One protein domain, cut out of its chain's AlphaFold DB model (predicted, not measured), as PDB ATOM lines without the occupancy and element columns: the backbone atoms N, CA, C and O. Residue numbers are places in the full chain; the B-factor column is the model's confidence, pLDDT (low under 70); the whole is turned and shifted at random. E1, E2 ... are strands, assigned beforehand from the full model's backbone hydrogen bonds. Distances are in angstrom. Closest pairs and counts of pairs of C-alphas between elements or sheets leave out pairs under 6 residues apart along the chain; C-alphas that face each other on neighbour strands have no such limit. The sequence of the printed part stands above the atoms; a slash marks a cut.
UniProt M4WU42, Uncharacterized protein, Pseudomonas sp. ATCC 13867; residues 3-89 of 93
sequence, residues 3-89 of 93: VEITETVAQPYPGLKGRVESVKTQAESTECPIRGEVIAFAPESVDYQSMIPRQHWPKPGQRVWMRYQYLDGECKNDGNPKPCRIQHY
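This is residues 3 to 89 of the 93 residues of an uncharacterized protein of Pseudomonas sp. ATCC 13867 (UniProt M4WU42). A small, strongly twisted sheet of four strands, E3, E2, E1 and E4, forms a body with long loops, and a bent two-stranded hairpin, E5 and E6, reaches away from it as an arm. The printed part has 87 residues with no named helix and six named strands, E1 to E6 along the chain. The sheet's order is E3, E2, E1, E4, antiparallel throughout, and E5 and E6 are also antiparallel. The class is all strand, with 40 of 87 residues in named elements. The whole is only just compact, close to loose, with a radius of gyration of the C-alphas of 14.1 A and spans of 42 by 34 by 22 A.

E1, residues 3 to 9, and E2, residues 15 to 22, form a hairpin, with N 6 and O 17 2.9 A apart. E3, residues 38 to 41, follows in a meander, each strand the antiparallel neighbour of the one before; N 18 and O 39 are 3.0 A apart. E4, residues 63 to 65, pairs with E1, N 3 to O 64 at 2.9 A, completing a Greek key, a meander whose first strand neighbours the fourth. E5, residues 69 to 77, and E6, residues 80 to 88, form a hairpin, with N 73 and O 84 2.9 A apart. E3 and E6 are only just apart, their closest C-alphas 8.2 A apart.

E1 begins at C-alpha 3 (255.232, 454.946, 399.793). E2, 20.2 A long, bends by 54 degrees at residue 19. E5, 21.7 A, bends by 62 degrees at residue 74; E6, 22.7 A, by 61 degrees at residue 83, ending at C-alpha 88 (255.785, 465.041, 390.024).

The C-alphas of Gly 61 and Gly 79, the farthest apart, are 42.0 A apart. The printed part has no cut. The links E2 to E3 and E3 to E4 are long. Residues 12, 28 to 29 and 77 to 78 have pLDDT under 70.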
ATOM      1  N   VAL A   3     253.791 454.884 399.556       93.25
ATOM      2  CA  VAL A   3     255.232 454.946 399.793       93.25
ATOM      3  C   VAL A   3     255.497 454.980 401.292       93.25
ATOM      4  O   VAL A   3     254.939 455.812 402.009       93.25
ATOM      5  N   GLU A   4     256.362 454.091 401.766       95.12
ATOM      6  CA  GLU A   4     256.911 454.124 403.120       95.12
ATOM      7  C   GLU A   4     258.142 455.032 403.141       95.12
ATOM      8  O   GLU A   4     259.119 454.776 402.440       95.12
ATOM      9  N   ILE A   5     258.115 456.100 403.934       95.06
ATOM     10  CA  ILE A   5     259.239 457.033 404.045       95.06
ATOM     11  C   ILE A   5     260.392 456.356 404.783       95.06
ATOM     12  O   ILE A   5     260.220 455.872 405.900       95.06
ATOM     13  N   THR A   6     261.580 456.356 404.187       93.81
ATOM     14  CA  THR A   6     262.780 455.734 404.760       93.81
ATOM     15  C   THR A   6     263.710 456.759 405.396       93.81
ATOM     16  O   THR A   6     264.220 456.525 406.487       93.81
ATOM     17  N   GLU A   7     263.912 457.914 404.759       92.94
ATOM     18  CA  GLU A   7     264.798 458.968 405.264       92.94
ATOM     19  C   GLU A   7     264.453 460.349 404.683       92.94
ATOM     20  O   GLU A   7     263.865 460.476 403.608       92.94
ATOM     21  N   THR A   8     264.848 461.403 405.396       90.25
ATOM     22  CA  THR A   8     264.838 462.784 404.894       90.25
ATOM     23  C   THR A   8     266.189 463.104 404.269       90.25
ATOM     24  O   THR A   8     267.219 462.974 404.930       90.25
ATOM     25  N   VAL A   9     266.194 463.578 403.029       88.19
ATOM     26  CA  VAL A   9     267.407 463.918 402.282       88.19
ATOM     27  C   VAL A   9     267.615 465.429 402.308       88.19
ATOM     28  O   VAL A   9     266.691 466.193 402.041       88.19
ATOM     29  N   ALA A  10     268.831 465.875 402.624       79.94
ATOM     30  CA  ALA A  10     269.178 467.298 402.640       79.94
ATOM     31  C   ALA A  10     269.927 467.771 401.377       79.94
ATOM     32  O   ALA A  10     269.931 468.969 401.105       79.94
ATOM     33  N   GLN A  11     270.559 466.862 400.623       75.38
ATOM     34  CA  GLN A  11     271.407 467.165 399.460       75.38
ATOM     35  C   GLN A  11     271.145 466.183 398.301       75.38
ATOM     36  O   GLN A  11     270.885 465.012 398.572       75.38
ATOM     37  N   PRO A  12     271.258 466.600 397.024       67.56
ATOM     38  CA  PRO A  12     271.585 467.950 396.543       67.56
ATOM     39  C   PRO A  12     270.431 468.951 396.702       67.56
ATOM     40  O   PRO A  12     270.676 470.152 396.768       67.56
ATOM     41  N   TYR A  13     269.200 468.459 396.860       72.00
ATOM     42  CA  TYR A  13     268.038 469.261 397.224       72.00
ATOM     43  C   TYR A  13     267.274 468.606 398.378       72.00
ATOM     44  O   TYR A  13     267.317 467.383 398.526       72.00
ATOM     45  N   PRO A  14     266.581 469.403 399.205       82.94
ATOM     46  CA  PRO A  14     265.776 468.884 400.297       82.94
ATOM     47  C   PRO A  14     264.651 468.010 399.750       82.94
ATOM     48  O   PRO A  14     263.857 468.475 398.934       82.94
ATOM     49  N   GLY A  15     264.539 466.786 400.244       91.12
ATOM     50  CA  GLY A  15     263.495 465.861 399.835       91.12
ATOM     51  C   GLY A  15     263.334 464.703 400.807       91.12
ATOM     52  O   GLY A  15     263.863 464.698 401.920       91.12
ATOM     53  N   LEU A  16     262.592 463.705 400.365       92.19
ATOM     54  CA  LEU A  16     262.336 462.465 401.069       92.19
ATOM     55  C   LEU A  16     262.798 461.314 400.195       92.19
ATOM     56  O   LEU A  16     262.689 461.368 398.971       92.19
ATOM     57  N   LYS A  17     263.279 460.257 400.834       93.50
ATOM     58  CA  LYS A  17     263.323 458.945 400.210       93.50
ATOM     59  C   LYS A  17     262.240 458.081 400.800       93.50
ATOM     60  O   LYS A  17     261.947 458.143 401.996       93.50
ATOM     61  N   GLY A  18     261.665 457.257 399.946       93.75
ATOM     62  CA  GLY A  18     260.710 456.268 400.378       93.75
ATOM     63  C   GLY A  18     260.706 455.057 399.472       93.75
ATOM     64  O   GLY A  18     261.097 455.126 398.308       93.75
ATOM     65  N   ARG A  19     260.279 453.938 400.041       94.62
ATOM     66  CA  ARG A  19     260.120 452.672 399.345       94.62
ATOM     67  C   ARG A  19     258.679 452.520 398.882       94.62
ATOM     68  O   ARG A  19     257.747 452.721 399.659       94.62
ATOM     69  N   VAL A  20     258.499 452.158 397.621       93.56
ATOM     70  CA  VAL A  20     257.180 451.958 397.017       93.56
ATOM     71  C   VAL A  20     256.561 450.671 397.558       93.56
ATOM     72  O   VAL A  20     257.058 449.575 397.304       93.56
ATOM     73  N   GLU A  21     255.458 450.786 398.290       93.81
ATOM     74  CA  GLU A  21     254.759 449.637 398.880       93.81
ATOM     75  C   GLU A  21     253.668 449.103 397.952       93.81
ATOM     76  O   GLU A  21     253.516 447.887 397.789       93.81
ATOM     77  N   SER A  22     252.931 450.008 397.303       90.69
ATOM     78  CA  SER A  22     251.879 449.652 396.358       90.69
ATOM     79  C   SER A  22     251.674 450.721 395.286       90.69
ATOM     80  O   SER A  22     251.824 451.926 395.506       90.69
ATOM     81  N   VAL A  23     251.310 450.277 394.085       88.06
ATOM     82  CA  VAL A  23     251.077 451.140 392.925       88.06
ATOM     83  C   VAL A  23     249.727 450.777 392.345       88.06
ATOM     84  O   VAL A  23     249.421 449.605 392.142       88.06
ATOM     85  N   LYS A  24     248.916 451.798 392.085       85.19
ATOM     86  CA  LYS A  24     247.657 451.663 391.364       85.19
ATOM     87  C   LYS A  24     247.785 452.494 390.099       85.19
ATOM     88  O   LYS A  24     247.734 453.720 390.178       85.19
ATOM     89  N   THR A  25     248.023 451.830 388.976       78.00
ATOM     90  CA  THR A  25     248.081 452.475 387.664       78.00
ATOM     91  C   THR A  25     246.662 452.723 387.152       78.00
ATOM     92  O   THR A  25     245.732 451.978 387.468       78.00
ATOM     93  N   GLN A  26     246.478 453.811 386.404       73.06
ATOM     94  CA  GLN A  26     245.203 454.107 385.743       73.06
ATOM     95  C   GLN A  26     245.104 453.411 384.375       73.06
ATOM     96  O   GLN A  26     244.001 453.085 383.947       73.06
ATOM     97  N   ALA A  27     246.245 453.146 383.726       72.38
ATOM     98  CA  ALA A  27     246.361 452.393 382.480       72.38
ATOM     99  C   ALA A  27     247.596 451.472 382.505       72.38
ATOM    100  O   ALA A  27     248.570 451.749 383.205       72.38
ATOM    101  N   GLU A  28     247.577 450.390 381.720       64.94
ATOM    102  CA  GLU A  28     248.690 449.423 381.643       64.94
ATOM    103  C   GLU A  28     249.979 450.022 381.058       64.94
ATOM    104  O   GLU A  28     251.069 449.559 381.372       64.94
ATOM    105  N   SER A  29     249.867 451.081 380.252       69.50
ATOM    106  CA  SER A  29     251.004 451.801 379.667       69.50
ATOM    107  C   SER A  29     251.552 452.925 380.553       69.50
ATOM    108  O   SER A  29     252.473 453.630 380.141       69.50
ATOM    109  N   THR A  30     250.988 453.147 381.747       73.88
ATOM    110  CA  THR A  30     251.473 454.195 382.648       73.88
ATOM    111  C   THR A  30     252.788 453.767 383.291       73.88
ATOM    112  O   THR A  30     252.817 452.867 384.128       73.88
ATOM    113  N   GLU A  31     253.866 454.461 382.939       77.94
ATOM    114  CA  GLU A  31     255.162 454.342 383.603       77.94
ATOM    115  C   GLU A  31     255.013 454.796 385.068       77.94
ATOM    116  O   GLU A  31     254.776 455.969 385.355       77.94
ATOM    117  N   CYS A  32     255.082 453.852 386.003       81.38
ATOM    118  CA  CYS A  32     255.077 454.103 387.442       81.38
ATOM    119  C   CYS A  32     256.258 453.366 388.084       81.38
ATOM    120  O   CYS A  32     256.626 452.297 387.588       81.38
ATOM    121  N   PRO A  33     256.814 453.882 389.197       85.75
ATOM    122  CA  PRO A  33     257.838 453.178 389.962       85.75
ATOM    123  C   PRO A  33     257.370 451.774 390.337       85.75
ATOM    124  O   PRO A  33     256.184 451.573 390.604       85.75
ATOM    125  N   ILE A  34     258.276 450.802 390.376       87.50
ATOM    126  CA  ILE A  34     257.902 449.424 390.715       87.50
ATOM    127  C   ILE A  34     257.816 449.233 392.229       87.50
ATOM    128  O   ILE A  34     258.459 449.924 393.018       87.50
ATOM    129  N   ARG A  35     257.033 448.242 392.665       90.31
ATOM    130  CA  ARG A  35     256.975 447.868 394.082       90.31
ATOM    131  C   ARG A  35     258.366 447.472 394.591       90.31
ATOM    132  O   ARG A  35     259.034 446.642 393.984       90.31
ATOM    133  N   GLY A  36     258.759 448.022 395.736       90.56
ATOM    134  CA  GLY A  36     260.059 447.815 396.372       90.56
ATOM    135  C   GLY A  36     261.143 448.800 395.927       90.56
ATOM    136  O   GLY A  36     262.192 448.854 396.567       90.56
ATOM    137  N   GLU A  37     260.897 449.599 394.887       91.56
ATOM    138  CA  GLU A  37     261.828 450.632 394.441       91.56
ATOM    139  C   GLU A  37     261.958 451.742 395.489       91.56
ATOM    140  O   GLU A  37     260.978 452.122 396.137       91.56
ATOM    141  N   VAL A  38     263.176 452.256 395.665       92.00
ATOM    142  CA  VAL A  38     263.441 453.414 396.522       92.00
ATOM    143  C   VAL A  38     263.493 454.651 395.644       92.00
ATOM    144  O   VAL A  38     264.412 454.814 394.846       92.00
ATOM    145  N   ILE A  39     262.522 455.536 395.832       90.56
ATOM    146  CA  ILE A  39     262.425 456.804 395.116       90.56
ATOM    147  C   ILE A  39     262.867 457.951 396.017       90.56
ATOM    148  O   ILE A  39     262.609 457.942 397.221       90.56
ATOM    149  N   ALA A  40     263.522 458.947 395.427       90.25
ATOM    150  CA  ALA A  40     263.819 460.221 396.069       90.25
ATOM    151  C   ALA A  40     262.952 461.306 395.428       90.25
ATOM    152  O   ALA A  40     262.928 461.428 394.205       90.25
ATOM    153  N   PHE A  41     262.239 462.083 396.237       88.69
ATOM    154  CA  PHE A  41     261.293 463.078 395.742       88.69
ATOM    155  C   PHE A  41     261.137 464.253 396.707       88.69
ATOM    156  O   PHE A  41     261.374 464.133 397.909       88.69
ATOM    157  N   ALA A  42     260.710 465.401 396.184       88.31
ATOM    158  CA  ALA A  42     260.248 466.518 396.997       88.31
ATOM    159  C   ALA A  42     258.717 466.427 397.120       88.31
ATOM    160  O   ALA A  42     258.050 466.291 396.098       88.31
ATOM    161  N   PRO A  43     258.141 466.454 398.333       87.06
ATOM    162  CA  PRO A  43     256.695 466.374 398.503       87.06
ATOM    163  C   PRO A  43     256.017 467.649 397.984       87.06
ATOM    164  O   PRO A  43     256.317 468.748 398.457       87.06
ATOM    165  N   GLU A  44     255.092 467.505 397.040       89.69
ATOM    166  CA  GLU A  44     254.393 468.624 396.391       89.69
ATOM    167  C   GLU A  44     252.936 468.746 396.855       89.69
ATOM    168  O   GLU A  44     252.332 467.783 397.335       89.69
ATOM    169  N   SER A  45     252.366 469.942 396.714       87.88
ATOM    170  CA  SER A  45     250.939 470.199 396.890       87.88
ATOM    171  C   SER A  45     250.112 469.428 395.858       87.88
ATOM    172  O   SER A  45     250.614 469.006 394.818       87.88
ATOM    173  N   VAL A  46     248.820 469.242 396.133       85.19
ATOM    174  CA  VAL A  46     247.900 468.471 395.269       85.19
ATOM    175  C   VAL A  46     247.842 469.012 393.838       85.19
ATOM    176  O   VAL A  46     247.703 468.248 392.885       85.19
ATOM    177  N   ASP A  47     247.966 470.328 393.690       83.56
ATOM    178  CA  ASP A  47     247.990 471.043 392.416       83.56
ATOM    179  C   ASP A  47     249.379 471.092 391.760       83.56
ATOM    180  O   ASP A  47     249.524 471.781 390.753       83.56
ATOM    181  N   TYR A  48     250.383 470.398 392.325       82.75
ATOM    182  CA  TYR A  48     251.775 470.311 391.852       82.75
ATOM    183  C   TYR A  48     252.451 471.675 391.591       82.75
ATOM    184  O   TYR A  48     253.482 471.744 390.927       82.75
ATOM    185  N   GLN A  49     251.893 472.775 392.116       82.25
ATOM    186  CA  GLN A  49     252.425 474.132 391.932       82.25
ATOM    187  C   GLN A  49     253.454 474.518 392.998       82.25
ATOM    188  O   GLN A  49     254.210 475.473 392.817       82.25
ATOM    189  N   SER A  50     253.464 473.827 394.141       85.75
ATOM    190  CA  SER A  50     254.299 474.200 395.279       85.75
ATOM    191  C   SER A  50     254.814 472.991 396.050       85.75
ATOM    192  O   SER A  50     254.201 471.928 396.072       85.75
ATOM    193  N   MET A  51     255.947 473.162 396.726       86.88
ATOM    194  CA  MET A  51     256.454 472.161 397.657       86.88
ATOM    195  C   MET A  51     255.722 472.282 398.997       86.88
ATOM    196  O   MET A  51     255.536 473.385 399.518       86.88
ATOM    197  N   ILE A  52     255.364 471.149 399.599       89.00
ATOM    198  CA  ILE A  52     254.779 471.116 400.939       89.00
ATOM    199  C   ILE A  52     255.786 471.705 401.940       89.00
ATOM    200  O   ILE A  52     256.973 471.364 401.889       89.00
ATOM    201  N   PRO A  53     255.354 472.563 402.885       89.62
ATOM    202  CA  PRO A  53     256.237 473.084 403.921       89.62
ATOM    203  C   PRO A  53     256.909 471.958 404.711       89.62
ATOM    204  O   PRO A  53     256.242 471.027 405.155       89.62
ATOM    205  N   ARG A  54     258.220 472.076 404.959       86.94
ATOM    206  CA  ARG A  54     259.029 471.048 405.652       86.94
ATOM    207  C   ARG A  54     258.451 470.558 406.980       86.94
ATOM    208  O   ARG A  54     258.653 469.411 407.353       86.94
ATOM    209  N   GLN A  55     257.741 471.424 407.694       88.12
ATOM    210  CA  GLN A  55     257.114 471.106 408.981       88.12
ATOM    211  C   GLN A  55     255.994 470.061 408.849       88.12
ATOM    212  O   GLN A  55     255.703 469.354 409.809       88.12
ATOM    213  N   HIS A  56     255.392 469.950 407.662       89.12
ATOM    214  CA  HIS A  56     254.331 468.995 407.338       89.12
ATOM    215  C   HIS A  56     254.851 467.762 406.596       89.12
ATOM    216  O   HIS A  56     254.057 466.966 406.099       89.12
ATOM    217  N   TRP A  57     256.171 467.605 406.476       90.38
ATOM    218  CA  TRP A  57     256.717 466.436 405.808       90.38
ATOM    219  C   TRP A  57     256.465 465.177 406.638       90.38
ATOM    220  O   TRP A  57     256.632 465.201 407.864       90.38
ATOM    221  N   PRO A  58     256.096 464.065 405.984       91.00
ATOM    222  CA  PRO A  58     256.008 462.787 406.657       91.00
ATOM    223  C   PRO A  58     257.390 462.354 407.163       91.00
ATOM    224  O   PRO A  58     258.425 462.590 406.538       91.00
ATOM    225  N   LYS A  59     257.392 461.727 408.335       92.00
ATOM    226  CA  LYS A  59     258.588 461.245 409.024       92.00
ATOM    227  C   LYS A  59     258.978 459.848 408.530       92.00
ATOM    228  O   LYS A  59     258.105 459.101 408.087       92.00
ATOM    229  N   PRO A  60     260.255 459.452 408.678       93.12
ATOM    230  CA  PRO A  60     260.675 458.069 408.473       93.12
ATOM    231  C   PRO A  60     259.787 457.067 409.229       93.12
ATOM    232  O   PRO A  60     259.432 457.300 410.386       93.12
ATOM    233  N   GLY A  61     259.407 455.979 408.562       92.06
ATOM    234  CA  GLY A  61     258.476 454.953 409.043       92.06
ATOM    235  C   GLY A  61     256.995 455.257 408.793       92.06
ATOM    236  O   GLY A  61     256.151 454.383 408.988       92.06
ATOM    237  N   GLN A  62     256.639 456.470 408.355       93.00
ATOM    238  CA  GLN A  62     255.263 456.772 407.957       93.00
ATOM    239  C   GLN A  62     254.991 456.318 406.525       93.00
ATOM    240  O   GLN A  62     255.852 456.407 405.651       93.00
ATOM    241  N   ARG A  63     253.756 455.878 406.278       92.88
ATOM    242  CA  ARG A  63     253.258 455.577 404.936       92.88
ATOM    243  C   ARG A  63     252.415 456.728 404.433       92.88
ATOM    244  O   ARG A  63     251.564 457.240 405.161       92.88
ATOM    245  N   VAL A  64     252.647 457.116 403.189       91.06
ATOM    246  CA  VAL A  64     251.913 458.193 402.536       91.06
ATOM    247  C   VAL A  64     251.363 457.749 401.202       91.06
ATOM    248  O   VAL A  64     251.949 456.932 400.493       91.06
ATOM    249  N   TRP A  65     250.228 458.342 400.860       90.62
ATOM    250  CA  TRP A  65     249.624 458.210 399.552       90.62
ATOM    251  C   TRP A  65     249.948 459.442 398.724       90.62
ATOM    252  O   TRP A  65     249.753 460.574 399.167       90.62
ATOM    253  N   MET A  66     250.425 459.209 397.512       88.56
ATOM    254  CA  MET A  66     250.725 460.256 396.546       88.56
ATOM    255  C   MET A  66     250.311 459.821 395.148       88.56
ATOM    256  O   MET A  66     250.160 458.621 394.867       88.56
ATOM    257  N   ARG A  67     250.146 460.791 394.253       88.06
ATOM    258  CA  ARG A  67     250.055 460.506 392.819       88.06
ATOM    259  C   ARG A  67     251.455 460.549 392.213       88.06
ATOM    260  O   ARG A  67     252.384 461.082 392.812       88.06
ATOM    261  N   TYR A  68     251.588 459.930 391.051       84.94
ATOM    262  CA  TYR A  68     252.810 459.937 390.263       84.94
ATOM    263  C   TYR A  68     252.433 460.299 388.836       84.94
ATOM    264  O   TYR A  68     251.547 459.661 388.265       84.94
ATOM    265  N   GLN A  69     253.058 461.336 388.290       83.50
ATOM    266  CA  GLN A  69     252.824 461.752 386.913       83.50
ATOM    267  C   GLN A  69     254.082 462.358 386.306       83.50
ATOM    268  O   GLN A  69     254.914 462.943 387.004       83.50
ATOM    269  N   TYR A  70     254.168 462.255 384.986       84.12
ATOM    270  CA  TYR A  70     255.146 462.971 384.190       84.12
ATOM    271  C   TYR A  70     254.488 464.180 383.541       84.12
ATOM    272  O   TYR A  70     253.402 464.066 382.973       84.12
ATOM    273  N   LEU A  71     255.163 465.323 383.601       78.38
ATOM    274  CA  LEU A  71     254.882 466.446 382.721       78.38
ATOM    275  C   LEU A  71     256.016 466.549 381.709       78.38
ATOM    276  O   LEU A  71     257.173 466.772 382.072       78.38
ATOM    277  N   ASP A  72     255.669 466.356 380.442       81.69
ATOM    278  CA  ASP A  72     256.567 466.619 379.329       81.69
ATOM    279  C   ASP A  72     256.477 468.114 378.988       81.69
ATOM    280  O   ASP A  72     255.390 468.678 378.851       81.69
ATOM    281  N   GLY A  73     257.625 468.776 378.888       78.50
ATOM    282  CA  GLY A  73     257.709 470.205 378.604       78.50
ATOM    283  C   GLY A  73     259.055 470.595 378.009       78.50
ATOM    284  O   GLY A  73     259.889 469.744 377.705       78.50
ATOM    285  N   GLU A  74     259.280 471.895 377.843       81.94
ATOM    286  CA  GLU A  74     260.567 472.435 377.402       81.94
ATOM    287  C   GLU A  74     261.277 473.111 378.577       81.94
ATOM    288  O   GLU A  74     260.877 474.180 379.045       81.94
ATOM    289  N   CYS A  75     262.348 472.490 379.067       79.25
ATOM    290  CA  CYS A  75     263.134 473.056 380.155       79.25
ATOM    291  C   CYS A  75     264.048 474.151 379.611       79.25
ATOM    292  O   CYS A  75     264.817 473.938 378.669       79.25
ATOM    293  N   LYS A  76     263.989 475.325 380.246       71.69
ATOM    294  CA  LYS A  76     264.859 476.464 379.946       71.69
ATOM    295  C   LYS A  76     266.251 476.211 380.533       71.69
ATOM    296  O   LYS A  76     266.560 476.685 381.617       71.69
ATOM    297  N   ASN A  77     267.080 475.450 379.824       68.50
ATOM    298  CA  ASN A  77     268.487 475.249 380.180       68.50
ATOM    299  C   ASN A  77     269.333 476.386 379.597       68.50
ATOM    300  O   ASN A  77     269.676 476.317 378.421       68.50
ATOM    301  N   ASP A  78     269.632 477.432 380.376       68.44
ATOM    302  CA  ASP A  78     270.570 478.518 380.019       68.44
ATOM    303  C   ASP A  78     270.459 479.014 378.555       68.44
ATOM    304  O   ASP A  78     271.447 479.157 377.837       68.44
ATOM    305  N   GLY A  79     269.227 479.233 378.077       72.75
ATOM    306  CA  GLY A  79     268.949 479.718 376.716       72.75
ATOM    307  C   GLY A  79     268.782 478.647 375.627       72.75
ATOM    308  O   GLY A  79     268.447 478.995 374.500       72.75
ATOM    309  N   ASN A  80     268.938 477.361 375.946       73.88
ATOM    310  CA  ASN A  80     268.686 476.233 375.045       73.88
ATOM    311  C   ASN A  80     267.475 475.418 375.528       73.88
ATOM    312  O   ASN A  80     267.643 474.511 376.352       73.88
ATOM    313  N   PRO A  81     266.252 475.716 375.046       77.19
ATOM    314  CA  PRO A  81     265.093 474.897 375.364       77.19
ATOM    315  C   PRO A  81     265.325 473.473 374.852       77.19
ATOM    316  O   PRO A  81     265.680 473.259 373.693       77.19
ATOM    317  N   LYS A  82     265.178 472.493 375.744       79.06
ATOM    318  CA  LYS A  82     265.210 471.071 375.393       79.06
ATOM    319  C   LYS A  82     263.967 470.382 375.935       79.06
ATOM    320  O   LYS A  82     263.527 470.752 377.030       79.06
ATOM    321  N   PRO A  83     263.443 469.367 375.225       82.88
ATOM    322  CA  PRO A  83     262.391 468.532 375.773       82.88
ATOM    323  C   PRO A  83     262.892 467.915 377.078       82.88
ATOM    324  O   PRO A  83     263.983 467.344 377.139       82.88
ATOM    325  N   CYS A  84     262.108 468.078 378.130       82.50
ATOM    326  CA  CYS A  84     262.361 467.505 379.432       82.50
ATOM    327  C   CYS A  84     261.092 466.858 379.962       82.50
ATOM    328  O   CYS A  84     259.977 467.295 379.685       82.50
ATOM    329  N   ARG A  85     261.300 465.806 380.741       83.06
ATOM    330  CA  ARG A  85     260.252 465.078 381.431       83.06
ATOM    331  C   ARG A  85     260.449 465.296 382.920       83.06
ATOM    332  O   ARG A  85     261.476 464.895 383.469       83.06
ATOM    333  N   ILE A  86     259.494 465.959 383.556       81.19
ATOM    334  CA  ILE A  86     259.547 466.299 384.976       81.19
ATOM    335  C   ILE A  86     258.650 465.327 385.734       81.19
ATOM    336  O   ILE A  86     257.485 465.133 385.387       81.19
ATOM    337  N   GLN A  87     259.221 464.686 386.749       85.56
ATOM    338  CA  GLN A  87     258.500 463.794 387.651       85.56
ATOM    339  C   GLN A  87     257.838 464.612 388.752       85.56
ATOM    340  O   GLN A  87     258.524 465.375 389.430       85.56
ATOM    341  N   HIS A  88     256.542 464.400 388.956       86.56
ATOM    342  CA  HIS A  88     255.785 465.041 390.024       86.56
ATOM    343  C   HIS A  88     255.249 464.023 391.029       86.56
ATOM    344  O   HIS A  88     254.792 462.933 390.665       86.56
ATOM    345  N   TYR A  89     255.278 464.427 392.298       87.88
ATOM    346  CA  TYR A  89     254.913 463.639 393.473       87.88
ATOM    347  C   TYR A  89     253.939 464.417 394.380       87.88
ATOM    348  O   TYR A  89     254.245 464.678 395.553       87.88
TER     349      TYR A  89